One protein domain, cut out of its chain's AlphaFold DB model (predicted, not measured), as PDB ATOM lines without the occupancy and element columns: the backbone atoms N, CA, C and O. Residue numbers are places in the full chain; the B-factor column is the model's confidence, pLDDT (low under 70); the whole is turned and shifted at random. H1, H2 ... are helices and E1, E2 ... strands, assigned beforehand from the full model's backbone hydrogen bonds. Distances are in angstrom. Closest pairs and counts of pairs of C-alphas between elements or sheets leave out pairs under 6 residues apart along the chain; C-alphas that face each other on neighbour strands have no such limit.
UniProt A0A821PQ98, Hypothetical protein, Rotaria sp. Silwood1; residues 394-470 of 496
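AT A GLANCE: This is residues 394 to 470 of the 496 residues of the protein "Hypothetical protein" of Rotaria sp. Silwood1 (UniProt A0A821PQ98). A long helix, H3, runs along the rod-shaped model, with the shorter helix H1 crossing it nearly at right angles and a small sheet of two strands, E1 and E2, beside its first part, E2 nearer to it. A long loop, residues 408 to 428, leads from H1 to the short helix H2 just before H3, and after H3 the chain folds back to E2, which pairs with E1. The printed part has 77 residues, with three named helices and two named strands in the order E1, H1, H2, H3, E2; the sheet is antiparallel and the class is mixed, helices and strands. It is only just loose, close to compact, with a radius of gyration of the C-alphas of 14.0 A and spans of 47 by 21 by 15 A.

HOW THE PARTS SIT: Start at E1, residues 394 to 397, whose antiparallel neighbour is E2, residues 465 to 469, at 155 degrees between their directions. Look for N 394 and O 468, and for N 396 and O 466, each pair 2.8 A apart and within hydrogen-bond range. H1, residues 398 to 407, touches H3, residues 435 to 454, through residues 439 to 446 of H3 alone. The closest C-alphas of H1 and H3 are those of Val 402 and Leu 443, 6.4 A apart, and their lines are about perpendicular at 81 degrees. H2, residues 429 to 432, is close to H3 but not clearly touching it; the closest C-alphas, of Trp 430 and Leu 436, are 7.9 A apart. The closest C-alphas of H3 and E2 are those of Gln 438 and Val 466, 5.8 A apart, while E1 and H3 are apart. In H1 every O i to N i+4 pair is within hydrogen-bond range, in H3 15 of 16 are, and H2 is too short for such a pair.

IN THESE COORDINATES: Find C-alpha 394 at (133.683, 70.923, 125.288), where E1 begins and runs 10.0 A to C-alpha 397. H1 follows from residue 398 to 407, 14.3 A long, and H2, 4.9 A, spans residues 429 to 432. Find C-alpha 435 at (129.021, 71.480, 114.952); from there H3 runs 29.4 A to C-alpha 454. E2 runs 13.2 A from C-alpha 465 to C-alpha 469 at (131.526, 75.703, 122.345).

THE WHOLE: The C-alphas of Asn 420 and Asn 456, the two farthest apart, are 46.9 A apart, while those of Thr 394 and Ser 470, the first and last printed, are 5.5 A apart. The printed part has no cut. The link from H1 to H2, 21 residues, is long; that from H3 to E2, 10 residues, is short. The mean pLDDT of the printed part is 83.1, and it is under 70 at residues 418 to 424, 453 to 454 and 458.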
ATOM      1  N   THR A 394     134.053  72.192 124.643       87.62
ATOM      2  CA  THR A 394     133.683  70.923 125.288       87.62
ATOM      3  C   THR A 394     133.691  69.790 124.260       87.62
ATOM      4  O   THR A 394     133.323  69.975 123.095       87.62
ATOM      5  N   TYR A 395     134.126  68.603 124.686       87.50
ATOM      6  CA  TYR A 395     134.227  67.411 123.847       87.50
ATOM      7  C   TYR A 395     133.091  66.439 124.164       87.50
ATOM      8  O   TYR A 395     132.952  65.980 125.293       87.50
ATOM      9  N   ILE A 396     132.297  66.088 123.154       87.88
ATOM     10  CA  ILE A 396     131.214  65.107 123.272       87.88
ATOM     11  C   ILE A 396     131.626  63.834 122.555       87.88
ATOM     12  O   ILE A 396     131.989  63.866 121.380       87.88
ATOM     13  N   THR A 397     131.578  62.701 123.246       88.19
ATOM     14  CA  THR A 397     132.025  61.432 122.672       88.19
ATOM     15  C   THR A 397     131.075  60.957 121.577       88.19
ATOM     16  O   THR A 397     129.861  61.176 121.630       88.19
ATOM     17  N   ARG A 398     131.615  60.223 120.598       90.44
ATOM     18  CA  ARG A 398     130.824  59.558 119.553       90.44
ATOM     19  C   ARG A 398     129.653  58.760 120.133       90.44
ATOM     20  O   ARG A 398     128.533  58.858 119.639       90.44
ATOM     21  N   GLN A 399     129.919  57.986 121.186       88.94
ATOM     22  CA  GLN A 399     128.927  57.122 121.821       88.94
ATOM     23  C   GLN A 399     127.738  57.924 122.360       88.94
ATOM     24  O   GLN A 399     126.599  57.513 122.170       88.94
ATOM     25  N   GLU A 400     127.980  59.082 122.980       89.44
ATOM     26  CA  GLU A 400     126.910  59.935 123.508       89.44
ATOM     27  C   GLU A 400     126.021  60.513 122.403       89.44
ATOM     28  O   GLU A 400     124.803  60.586 122.591       89.44
ATOM     29  N   ILE A 401     126.615  60.891 121.263       92.19
ATOM     30  CA  ILE A 401     125.886  61.382 120.086       92.19
ATOM     31  C   ILE A 401     124.998  60.274 119.516       92.19
ATOM     32  O   ILE A 401     123.785  60.452 119.389       92.19
ATOM     33  N   VAL A 402     125.599  59.123 119.202       92.56
ATOM     34  CA  VAL A 402     124.919  57.984 118.569       92.56
ATOM     35  C   VAL A 402     123.813  57.444 119.470       92.56
ATOM     36  O   VAL A 402     122.684  57.269 119.020       92.56
ATOM     37  N   GLN A 403     124.102  57.233 120.758       91.00
ATOM     38  CA  GLN A 403     123.131  56.706 121.712       91.00
ATOM     39  C   GLN A 403     121.884  57.592 121.790       91.00
ATOM     40  O   GLN A 403     120.769  57.079 121.714       91.00
ATOM     41  N   ARG A 404     122.053  58.913 121.915       91.06
ATOM     42  CA  ARG A 404     120.924  59.846 122.047       91.06
ATOM     43  C   ARG A 404     120.158  60.025 120.746       91.06
ATOM     44  O   ARG A 404     118.931  60.084 120.771       91.06
ATOM     45  N   TYR A 405     120.858  60.072 119.614       92.31
ATOM     46  CA  TYR A 405     120.199  60.140 118.314       92.31
ATOM     47  C   TYR A 405     119.376  58.877 118.032       92.31
ATOM     48  O   TYR A 405     118.237  58.979 117.593       92.31
ATOM     49  N   ASN A 406     119.907  57.691 118.337       90.12
ATOM     50  CA  ASN A 406     119.201  56.426 118.108       90.12
ATOM     51  C   ASN A 406     118.012  56.230 119.060       90.12
ATOM     52  O   ASN A 406     117.034  55.586 118.690       90.12
ATOM     53  N   GLN A 407     118.068  56.794 120.271       88.62
ATOM     54  CA  GLN A 407     116.935  56.799 121.203       88.62
ATOM     55  C   GLN A 407     115.766  57.652 120.703       88.62
ATOM     56  O   GLN A 407     114.611  57.298 120.933       88.62
ATOM     57  N   SER A 408     116.055  58.775 120.043       87.12
ATOM     58  CA  SER A 408     115.041  59.672 119.494       87.12
ATOM     59  C   SER A 408     115.600  60.417 118.278       87.12
ATOM     60  O   SER A 408     116.197  61.489 118.433       87.12
ATOM     61  N   PRO A 409     115.450  59.864 117.059       85.62
ATOM     62  CA  PRO A 409     115.895  60.537 115.849       85.62
ATOM     63  C   PRO A 409     115.155  61.863 115.685       85.62
ATOM     64  O   PRO A 409     113.928  61.917 115.744       85.62
ATOM     65  N   MET A 410     115.902  62.944 115.472       86.62
ATOM     66  CA  MET A 410     115.342  64.294 115.398       86.62
ATOM     67  C   MET A 410     115.929  65.105 114.248       86.62
ATOM     68  O   MET A 410     116.968  64.769 113.677       86.62
ATOM     69  N   CYS A 411     115.249  66.206 113.933       87.75
ATOM     70  CA  CYS A 411     115.718  67.195 112.977       87.75
ATOM     71  C   CYS A 411     116.940  67.939 113.543       87.75
ATOM     72  O   CYS A 411     116.846  68.558 114.599       87.75
ATOM     73  N   LEU A 412     118.074  67.892 112.835       90.44
ATOM     74  CA  LEU A 412     119.320  68.568 113.234       90.44
ATOM     75  C   LEU A 412     119.446  69.994 112.678       90.44
ATOM     76  O   LEU A 412     120.387  70.705 113.022       90.44
ATOM     77  N   THR A 413     118.488  70.438 111.860       86.25
ATOM     78  CA  THR A 413     118.438  71.792 111.292       86.25
ATOM     79  C   THR A 413     118.590  72.917 112.329       86.25
ATOM     80  O   THR A 413     119.215  73.920 111.985       86.25
ATOM     81  N   PRO A 414     118.138  72.790 113.599       86.50
ATOM     82  CA  PRO A 414     118.412  73.808 114.616       86.50
ATOM     83  C   PRO A 414     119.901  74.124 114.831       86.50
ATOM     84  O   PRO A 414     120.210  75.252 115.186       86.50
ATOM     85  N   LEU A 415     120.825  73.190 114.557       85.62
ATOM     86  CA  LEU A 415     122.274  73.442 114.631       85.62
ATOM     87  C   LEU A 415     122.802  74.315 113.473       85.62
ATOM     88  O   LEU A 415     123.910  74.839 113.565       85.62
ATOM     89  N   ALA A 416     122.051  74.452 112.372       80.06
ATOM     90  CA  ALA A 416     122.411  75.301 111.229       80.06
ATOM     91  C   ALA A 416     121.860  76.729 111.333       80.06
ATOM     92  O   ALA A 416     122.410  77.651 110.727       80.06
ATOM     93  N   ILE A 417     120.739  76.907 112.034       72.88
ATOM     94  CA  ILE A 417     119.958  78.144 112.004       72.88
ATOM     95  C   ILE A 417     120.429  79.080 113.124       72.88
ATOM     96  O   ILE A 417     120.078  78.893 114.284       72.88
ATOM     97  N   ASN A 418     121.170  80.132 112.761       59.44
ATOM     98  CA  ASN A 418     121.517  81.238 113.658       59.44
ATOM     99  C   ASN A 418     120.485  82.364 113.543       59.44
ATOM    100  O   ASN A 418     120.767  83.462 113.061       59.44
ATOM    101  N   ASN A 419     119.255  82.060 113.933       53.28
ATOM    102  CA  ASN A 419     118.229  83.078 114.041       53.28
ATOM    103  C   ASN A 419     118.067  83.327 115.534       53.28
ATOM    104  O   ASN A 419     117.814  82.375 116.271       53.28
ATOM    105  N   ASN A 420     118.142  84.587 115.968       51.50
ATOM    106  CA  ASN A 420     117.932  85.034 117.358       51.50
ATOM    107  C   ASN A 420     116.608  84.542 118.005       51.50
ATOM    108  O   ASN A 420     116.318  84.848 119.158       51.50
ATOM    109  N   THR A 421     115.779  83.809 117.262       46.41
ATOM    110  CA  THR A 421     114.569  83.108 117.685       46.41
ATOM    111  C   THR A 421     114.812  81.732 118.309       46.41
ATOM    112  O   THR A 421     114.029  81.341 119.174       46.41
ATOM    113  N   SER A 422     115.859  80.990 117.927       53.69
ATOM    114  CA  SER A 422     116.193  79.723 118.590       53.69
ATOM    115  C   SER A 422     117.142  80.002 119.750       53.69
ATOM    116  O   SER A 422     118.338  80.196 119.553       53.69
ATOM    117  N   ARG A 423     116.606  80.033 120.977       60.09
ATOM    118  CA  ARG A 423     117.399  80.258 122.202       60.09
ATOM    119  C   ARG A 423     118.520  79.235 122.403       60.09
ATOM    120  O   ARG A 423     119.429  79.515 123.170       60.09
ATOM    121  N   LEU A 424     118.439  78.080 121.739       62.72
ATOM    122  CA  LEU A 424     119.284  76.925 122.029       62.72
ATOM    123  C   LEU A 424     120.746  77.118 121.579       62.72
ATOM    124  O   LEU A 424     121.652  76.593 122.215       62.72
ATOM    125  N   PHE A 425     120.992  77.876 120.500       74.12
ATOM    126  CA  PHE A 425     122.320  77.988 119.870       74.12
ATOM    127  C   PHE A 425     122.626  79.421 119.399       74.12
ATOM    128  O   PHE A 425     122.941  79.656 118.234       74.12
ATOM    129  N   SER A 426     122.506  80.400 120.301       73.56
ATOM    130  CA  SER A 426     122.794  81.816 120.006       73.56
ATOM    131  C   SER A 426     124.289  82.127 119.844       73.56
ATOM    132  O   SER A 426     124.653  83.152 119.267       73.56
ATOM    133  N   ASP A 427     125.169  81.250 120.335       83.12
ATOM    134  CA  ASP A 427     126.613  81.416 120.201       83.12
ATOM    135  C   ASP A 427     127.060  81.161 118.748       83.12
ATOM    136  O   ASP A 427     126.950  80.063 118.198       83.12
ATOM    137  N   THR A 428     127.623  82.192 118.114       87.50
ATOM    138  CA  THR A 428     128.154  82.117 116.741       87.50
ATOM    139  C   THR A 428     129.194  81.007 116.543       87.50
ATOM    140  O   THR A 428     129.360  80.518 115.419       87.50
ATOM    141  N   ARG A 429     129.850  80.552 117.623       90.25
ATOM    142  CA  ARG A 429     130.849  79.481 117.596       90.25
ATOM    143  C   ARG A 429     130.291  78.128 117.165       90.25
ATOM    144  O   ARG A 429     131.017  77.364 116.535       90.25
ATOM    145  N   TRP A 430     129.002  77.846 117.376       90.81
ATOM    146  CA  TRP A 430     128.371  76.617 116.865       90.81
ATOM    147  C   TRP A 430     128.521  76.484 115.343       90.81
ATOM    148  O   TRP A 430     128.779  75.394 114.819       90.81
ATOM    149  N   ARG A 431     128.422  77.613 114.630       88.31
ATOM    150  CA  ARG A 431     128.596  77.675 113.178       88.31
ATOM    151  C   ARG A 431     130.065  77.665 112.781       88.31
ATOM    152  O   ARG A 431     130.420  76.912 111.878       88.31
ATOM    153  N   THR A 432     130.908  78.483 113.411       91.19
ATOM    154  CA  THR A 432     132.334  78.553 113.035       91.19
ATOM    155  C   THR A 432     133.048  77.223 113.275       91.19
ATOM    156  O   THR A 432     133.907  76.842 112.487       91.19
ATOM    157  N   MET A 433     132.626  76.463 114.289       91.94
ATOM    158  CA  MET A 433     133.110  75.109 114.564       91.94
ATOM    159  C   MET A 433     132.434  74.028 113.703       91.94
ATOM    160  O   MET A 433     132.798  72.858 113.807       91.94
ATOM    161  N   ASN A 434     131.449  74.378 112.868       93.56
ATOM    162  CA  ASN A 434     130.659  73.443 112.062       93.56
ATOM    163  C   ASN A 434     130.121  72.256 112.890       93.56
ATOM    164  O   ASN A 434     130.294  71.092 112.521       93.56
ATOM    165  N   VAL A 435     129.498  72.537 114.042       93.62
ATOM    166  CA  VAL A 435     129.021  71.480 114.952       93.62
ATOM    167  C   VAL A 435     128.030  70.549 114.250       93.62
ATOM    168  O   VAL A 435     128.127  69.332 114.399       93.62
ATOM    169  N   LEU A 436     127.135  71.092 113.416       94.25
ATOM    170  CA  LEU A 436     126.230  70.284 112.595       94.25
ATOM    171  C   LEU A 436     126.996  69.279 111.725       94.25
ATOM    172  O   LEU A 436     126.687  68.090 111.757       94.25
ATOM    173  N   GLY A 437     127.997  69.735 110.967       94.56
ATOM    174  CA  GLY A 437     128.793  68.860 110.110       94.56
ATOM    175  C   GLY A 437     129.533  67.784 110.904       94.56
ATOM    176  O   GLY A 437     129.566  66.631 110.483       94.56
ATOM    177  N   GLN A 438     130.053  68.125 112.087       95.06
ATOM    178  CA  GLN A 438     130.676  67.153 112.989       95.06
ATOM    179  C   GLN A 438     129.681  66.064 113.436       95.06
ATOM    180  O   GLN A 438     129.984  64.876 113.330       95.06
ATOM    181  N   VAL A 439     128.476  66.447 113.880       95.25
ATOM    182  CA  VAL A 439     127.426  65.504 114.310       95.25
ATOM    183  C   VAL A 439     126.956  64.626 113.147       95.25
ATOM    184  O   VAL A 439     126.860  63.408 113.292       95.25
ATOM    185  N   VAL A 440     126.699  65.218 111.978       94.94
ATOM    186  CA  VAL A 440     126.279  64.477 110.778       94.94
ATOM    187  C   VAL A 440     127.344  63.468 110.359       94.94
ATOM    188  O   VAL A 440     127.001  62.332 110.041       94.94
ATOM    189  N   ASN A 441     128.627  63.837 110.413       94.38
ATOM    190  CA  ASN A 441     129.721  62.919 110.104       94.38
ATOM    191  C   ASN A 441     129.759  61.728 111.066       94.38
ATOM    192  O   ASN A 441     129.856  60.592 110.602       94.38
ATOM    193  N   VAL A 442     129.601  61.963 112.375       94.00
ATOM    194  CA  VAL A 442     129.501  60.887 113.375       94.00
ATOM    195  C   VAL A 442     128.366  59.920 113.038       94.00
ATOM    196  O   VAL A 442     128.591  58.712 112.970       94.00
ATOM    197  N   LEU A 443     127.162  60.439 112.780       93.88
ATOM    198  CA  LEU A 443     125.985  59.615 112.483       93.88
ATOM    199  C   LEU A 443     126.106  58.876 111.144       93.88
ATOM    200  O   LEU A 443     125.670  57.732 111.026       93.88
ATOM    201  N   ARG A 444     126.714  59.502 110.130       92.75
ATOM    202  CA  ARG A 444     126.972  58.878 108.827       92.75
ATOM    203  C   ARG A 444     127.951  57.715 108.954       92.75
ATOM    204  O   ARG A 444     127.671  56.634 108.445       92.75
ATOM    205  N   GLU A 445     129.070  57.925 109.647       91.06
ATOM    206  CA  GLU A 445     130.040  56.860 109.913       91.06
ATOM    207  C   GLU A 445     129.420  55.721 110.731       91.06
ATOM    208  O   GLU A 445     129.791  54.571 110.550       91.06
ATOM    209  N   ASP A 446     128.489  56.026 111.643       90.50
ATOM    210  CA  ASP A 446     127.830  55.014 112.475       90.50
ATOM    211  C   ASP A 446     126.937  54.094 111.641       90.50
ATOM    212  O   ASP A 446     126.996  52.873 111.767       90.50
ATOM    213  N   ARG A 447     126.182  54.665 110.696       88.19
ATOM    214  CA  ARG A 447     125.410  53.880 109.721       88.19
ATOM    215  C   ARG A 447     126.315  52.990 108.867       88.19
ATOM    216  O   ARG A 447     126.026  51.809 108.714       88.19
ATOM    217  N   GLN A 448     127.433  53.529 108.378       85.50
ATOM    218  CA  GLN A 448     128.408  52.766 107.591       85.50
ATOM    219  C   GLN A 448     129.070  51.644 108.397       85.50
ATOM    220  O   GLN A 448     129.294  50.567 107.856       85.50
ATOM    221  N   LEU A 449     129.371  51.870 109.679       82.06
ATOM    222  CA  LEU A 449     129.880  50.838 110.584       82.06
ATOM    223  C   LEU A 449     128.893  49.681 110.707       82.06
ATOM    224  O   LEU A 449     129.272  48.543 110.458       82.06
ATOM    225  N   ASN A 450     127.625  49.982 110.991       79.50
ATOM    226  CA  ASN A 450     126.581  48.966 111.105       79.50
ATOM    227  C   ASN A 450     126.420  48.168 109.794       79.50
ATOM    228  O   ASN A 450     126.268  46.950 109.817       79.50
ATOM    229  N   GLU A 451     126.514  48.823 108.633       78.75
ATOM    230  CA  GLU A 451     126.485  48.149 107.329       78.75
ATOM    231  C   GLU A 451     127.749  47.311 107.061       78.75
ATOM    232  O   GLU A 451     127.661  46.195 106.548       78.75
ATOM    233  N   ASN A 452     128.933  47.801 107.422       73.75
ATOM    234  CA  ASN A 452     130.206  47.117 107.185       73.75
ATOM    235  C   ASN A 452     130.447  45.947 108.146       73.75
ATOM    236  O   ASN A 452     131.037  44.946 107.736       73.75
ATOM    237  N   GLU A 453     129.938  46.022 109.378       69.44
ATOM    238  CA  GLU A 453     129.910  44.900 110.321       69.44
ATOM    239  C   GLU A 453     129.123  43.724 109.739       69.44
ATOM    240  O   GLU A 453     129.600  42.589 109.771       69.44
ATOM    241  N   THR A 454     127.987  43.980 109.075       68.69
ATOM    242  CA  THR A 454     127.253  42.911 108.368       68.69
ATOM    243  C   THR A 454     128.037  42.310 107.198       68.69
ATOM    244  O   THR A 454     127.772  41.179 106.790       68.69
ATOM    245  N   ARG A 455     129.029  43.039 106.670       73.44
ATOM    246  CA  ARG A 455     129.887  42.626 105.549       73.44
ATOM    247  C   ARG A 455     131.265  42.108 105.987       73.44
ATOM    248  O   ARG A 455     132.061  41.763 105.118       73.44
ATOM    249  N   ASN A 456     131.546  42.012 107.293       71.38
ATOM    250  CA  ASN A 456     132.857  41.650 107.860       71.38
ATOM    251  C   ASN A 456     134.029  42.506 107.336       71.38
ATOM    252  O   ASN A 456     135.156  42.021 107.219       71.38
ATOM    253  N   ILE A 457     133.781  43.777 107.007       72.94
ATOM    254  CA  ILE A 457     134.838  44.702 106.587       72.94
ATOM    255  C   ILE A 457     135.328  45.447 107.834       72.94
ATOM    256  O   ILE A 457     134.524  46.131 108.471       72.94
ATOM    257  N   PRO A 458     136.620  45.353 108.206       63.84
ATOM    258  CA  PRO A 458     137.145  46.098 109.341       63.84
ATOM    259  C   PRO A 458     137.134  47.598 109.019       63.84
ATOM    260  O   PRO A 458     137.972  48.088 108.267       63.84
ATOM    261  N   TYR A 459     136.181  48.328 109.596       70.38
ATOM    262  CA  TYR A 459     136.088  49.781 109.494       70.38
ATOM    263  C   TYR A 459     136.398  50.401 110.857       70.38
ATOM    264  O   TYR A 459     135.814  50.018 111.870       70.38
ATOM    265  N   ARG A 460     137.340  51.347 110.899       72.81
ATOM    266  CA  ARG A 460     137.637  52.128 112.105       72.81
ATOM    267  C   ARG A 460     137.017  53.516 111.950       72.81
ATOM    268  O   ARG A 460     137.296  54.161 110.942       72.81
ATOM    269  N   PRO A 461     136.197  53.982 112.908       74.50
ATOM    270  CA  PRO A 461     135.629  55.321 112.840       74.50
ATOM    271  C   PRO A 461     136.737  56.373 112.834       74.50
ATOM    272  O   PRO A 461     137.672  56.306 113.634       74.50
ATOM    273  N   THR A 462     136.606  57.352 111.944       80.31
ATOM    274  CA  THR A 462     137.535  58.478 111.823       80.31
ATOM    275  C   THR A 462     137.218  59.577 112.830       80.31
ATOM    276  O   THR A 462     138.132  60.231 113.328       80.31
ATOM    277  N   VAL A 463     135.942  59.748 113.193       83.00
ATOM    278  CA  VAL A 463     135.516  60.746 114.182       83.00
ATOM    279  C   VAL A 463     135.178  60.075 115.514       83.00
ATOM    280  O   VAL A 463     134.216  59.306 115.632       83.00
ATOM    281  N   THR A 464     135.965  60.396 116.543       84.31
ATOM    282  CA  THR A 464     135.807  59.878 117.915       84.31
ATOM    283  C   THR A 464     135.002  60.808 118.825       84.31
ATOM    284  O   THR A 464     134.447  60.353 119.829       84.31
ATOM    285  N   HIS A 465     134.901  62.092 118.478       87.38
ATOM    286  CA  HIS A 465     134.237  63.115 119.280       87.38
ATOM    287  C   HIS A 465     133.735  64.287 118.424       87.38
ATOM    288  O   HIS A 465     134.192  64.502 117.303       87.38
ATOM    289  N   VAL A 466     132.819  65.065 118.992       90.88
ATOM    290  CA  VAL A 466     132.348  66.353 118.477       90.88
ATOM    291  C   VAL A 466     132.835  67.450 119.413       90.88
ATOM    292  O   VAL A 466     132.727  67.326 120.631       90.88
ATOM    293  N   ARG A 467     133.356  68.535 118.845       90.62
ATOM    294  CA  ARG A 467     133.732  69.744 119.577       90.62
ATOM    295  C   ARG A 467     132.574  70.725 119.536       90.62
ATOM    296  O   ARG A 467     132.145  71.093 118.441       90.62
ATOM    297  N   ILE A 468     132.117  71.162 120.701       90.62
ATOM    298  CA  ILE A 468     131.092  72.196 120.860       90.62
ATOM    299  C   ILE A 468     131.671  73.381 121.639       90.62
ATOM    300  O   ILE A 468     132.630  73.192 122.392       90.62
ATOM    301  N   PRO A 469     131.144  74.603 121.470       91.31
ATOM    302  CA  PRO A 469     131.526  75.703 122.345       91.31
ATOM    303  C   PRO A 469     131.159  75.397 123.803       91.31
ATOM    304  O   PRO A 469     130.233  74.641 124.080       91.31
ATOM    305  N   SER A 470     131.906  75.988 124.731       89.06
ATOM    306  CA  SER A 470     131.631  75.966 126.168       89.06
ATOM    307  C   SER A 470     131.463  77.390 126.690       89.06
ATOM    308  O   SER A 470     132.128  78.311 126.203       89.06
TER     309      SER A 470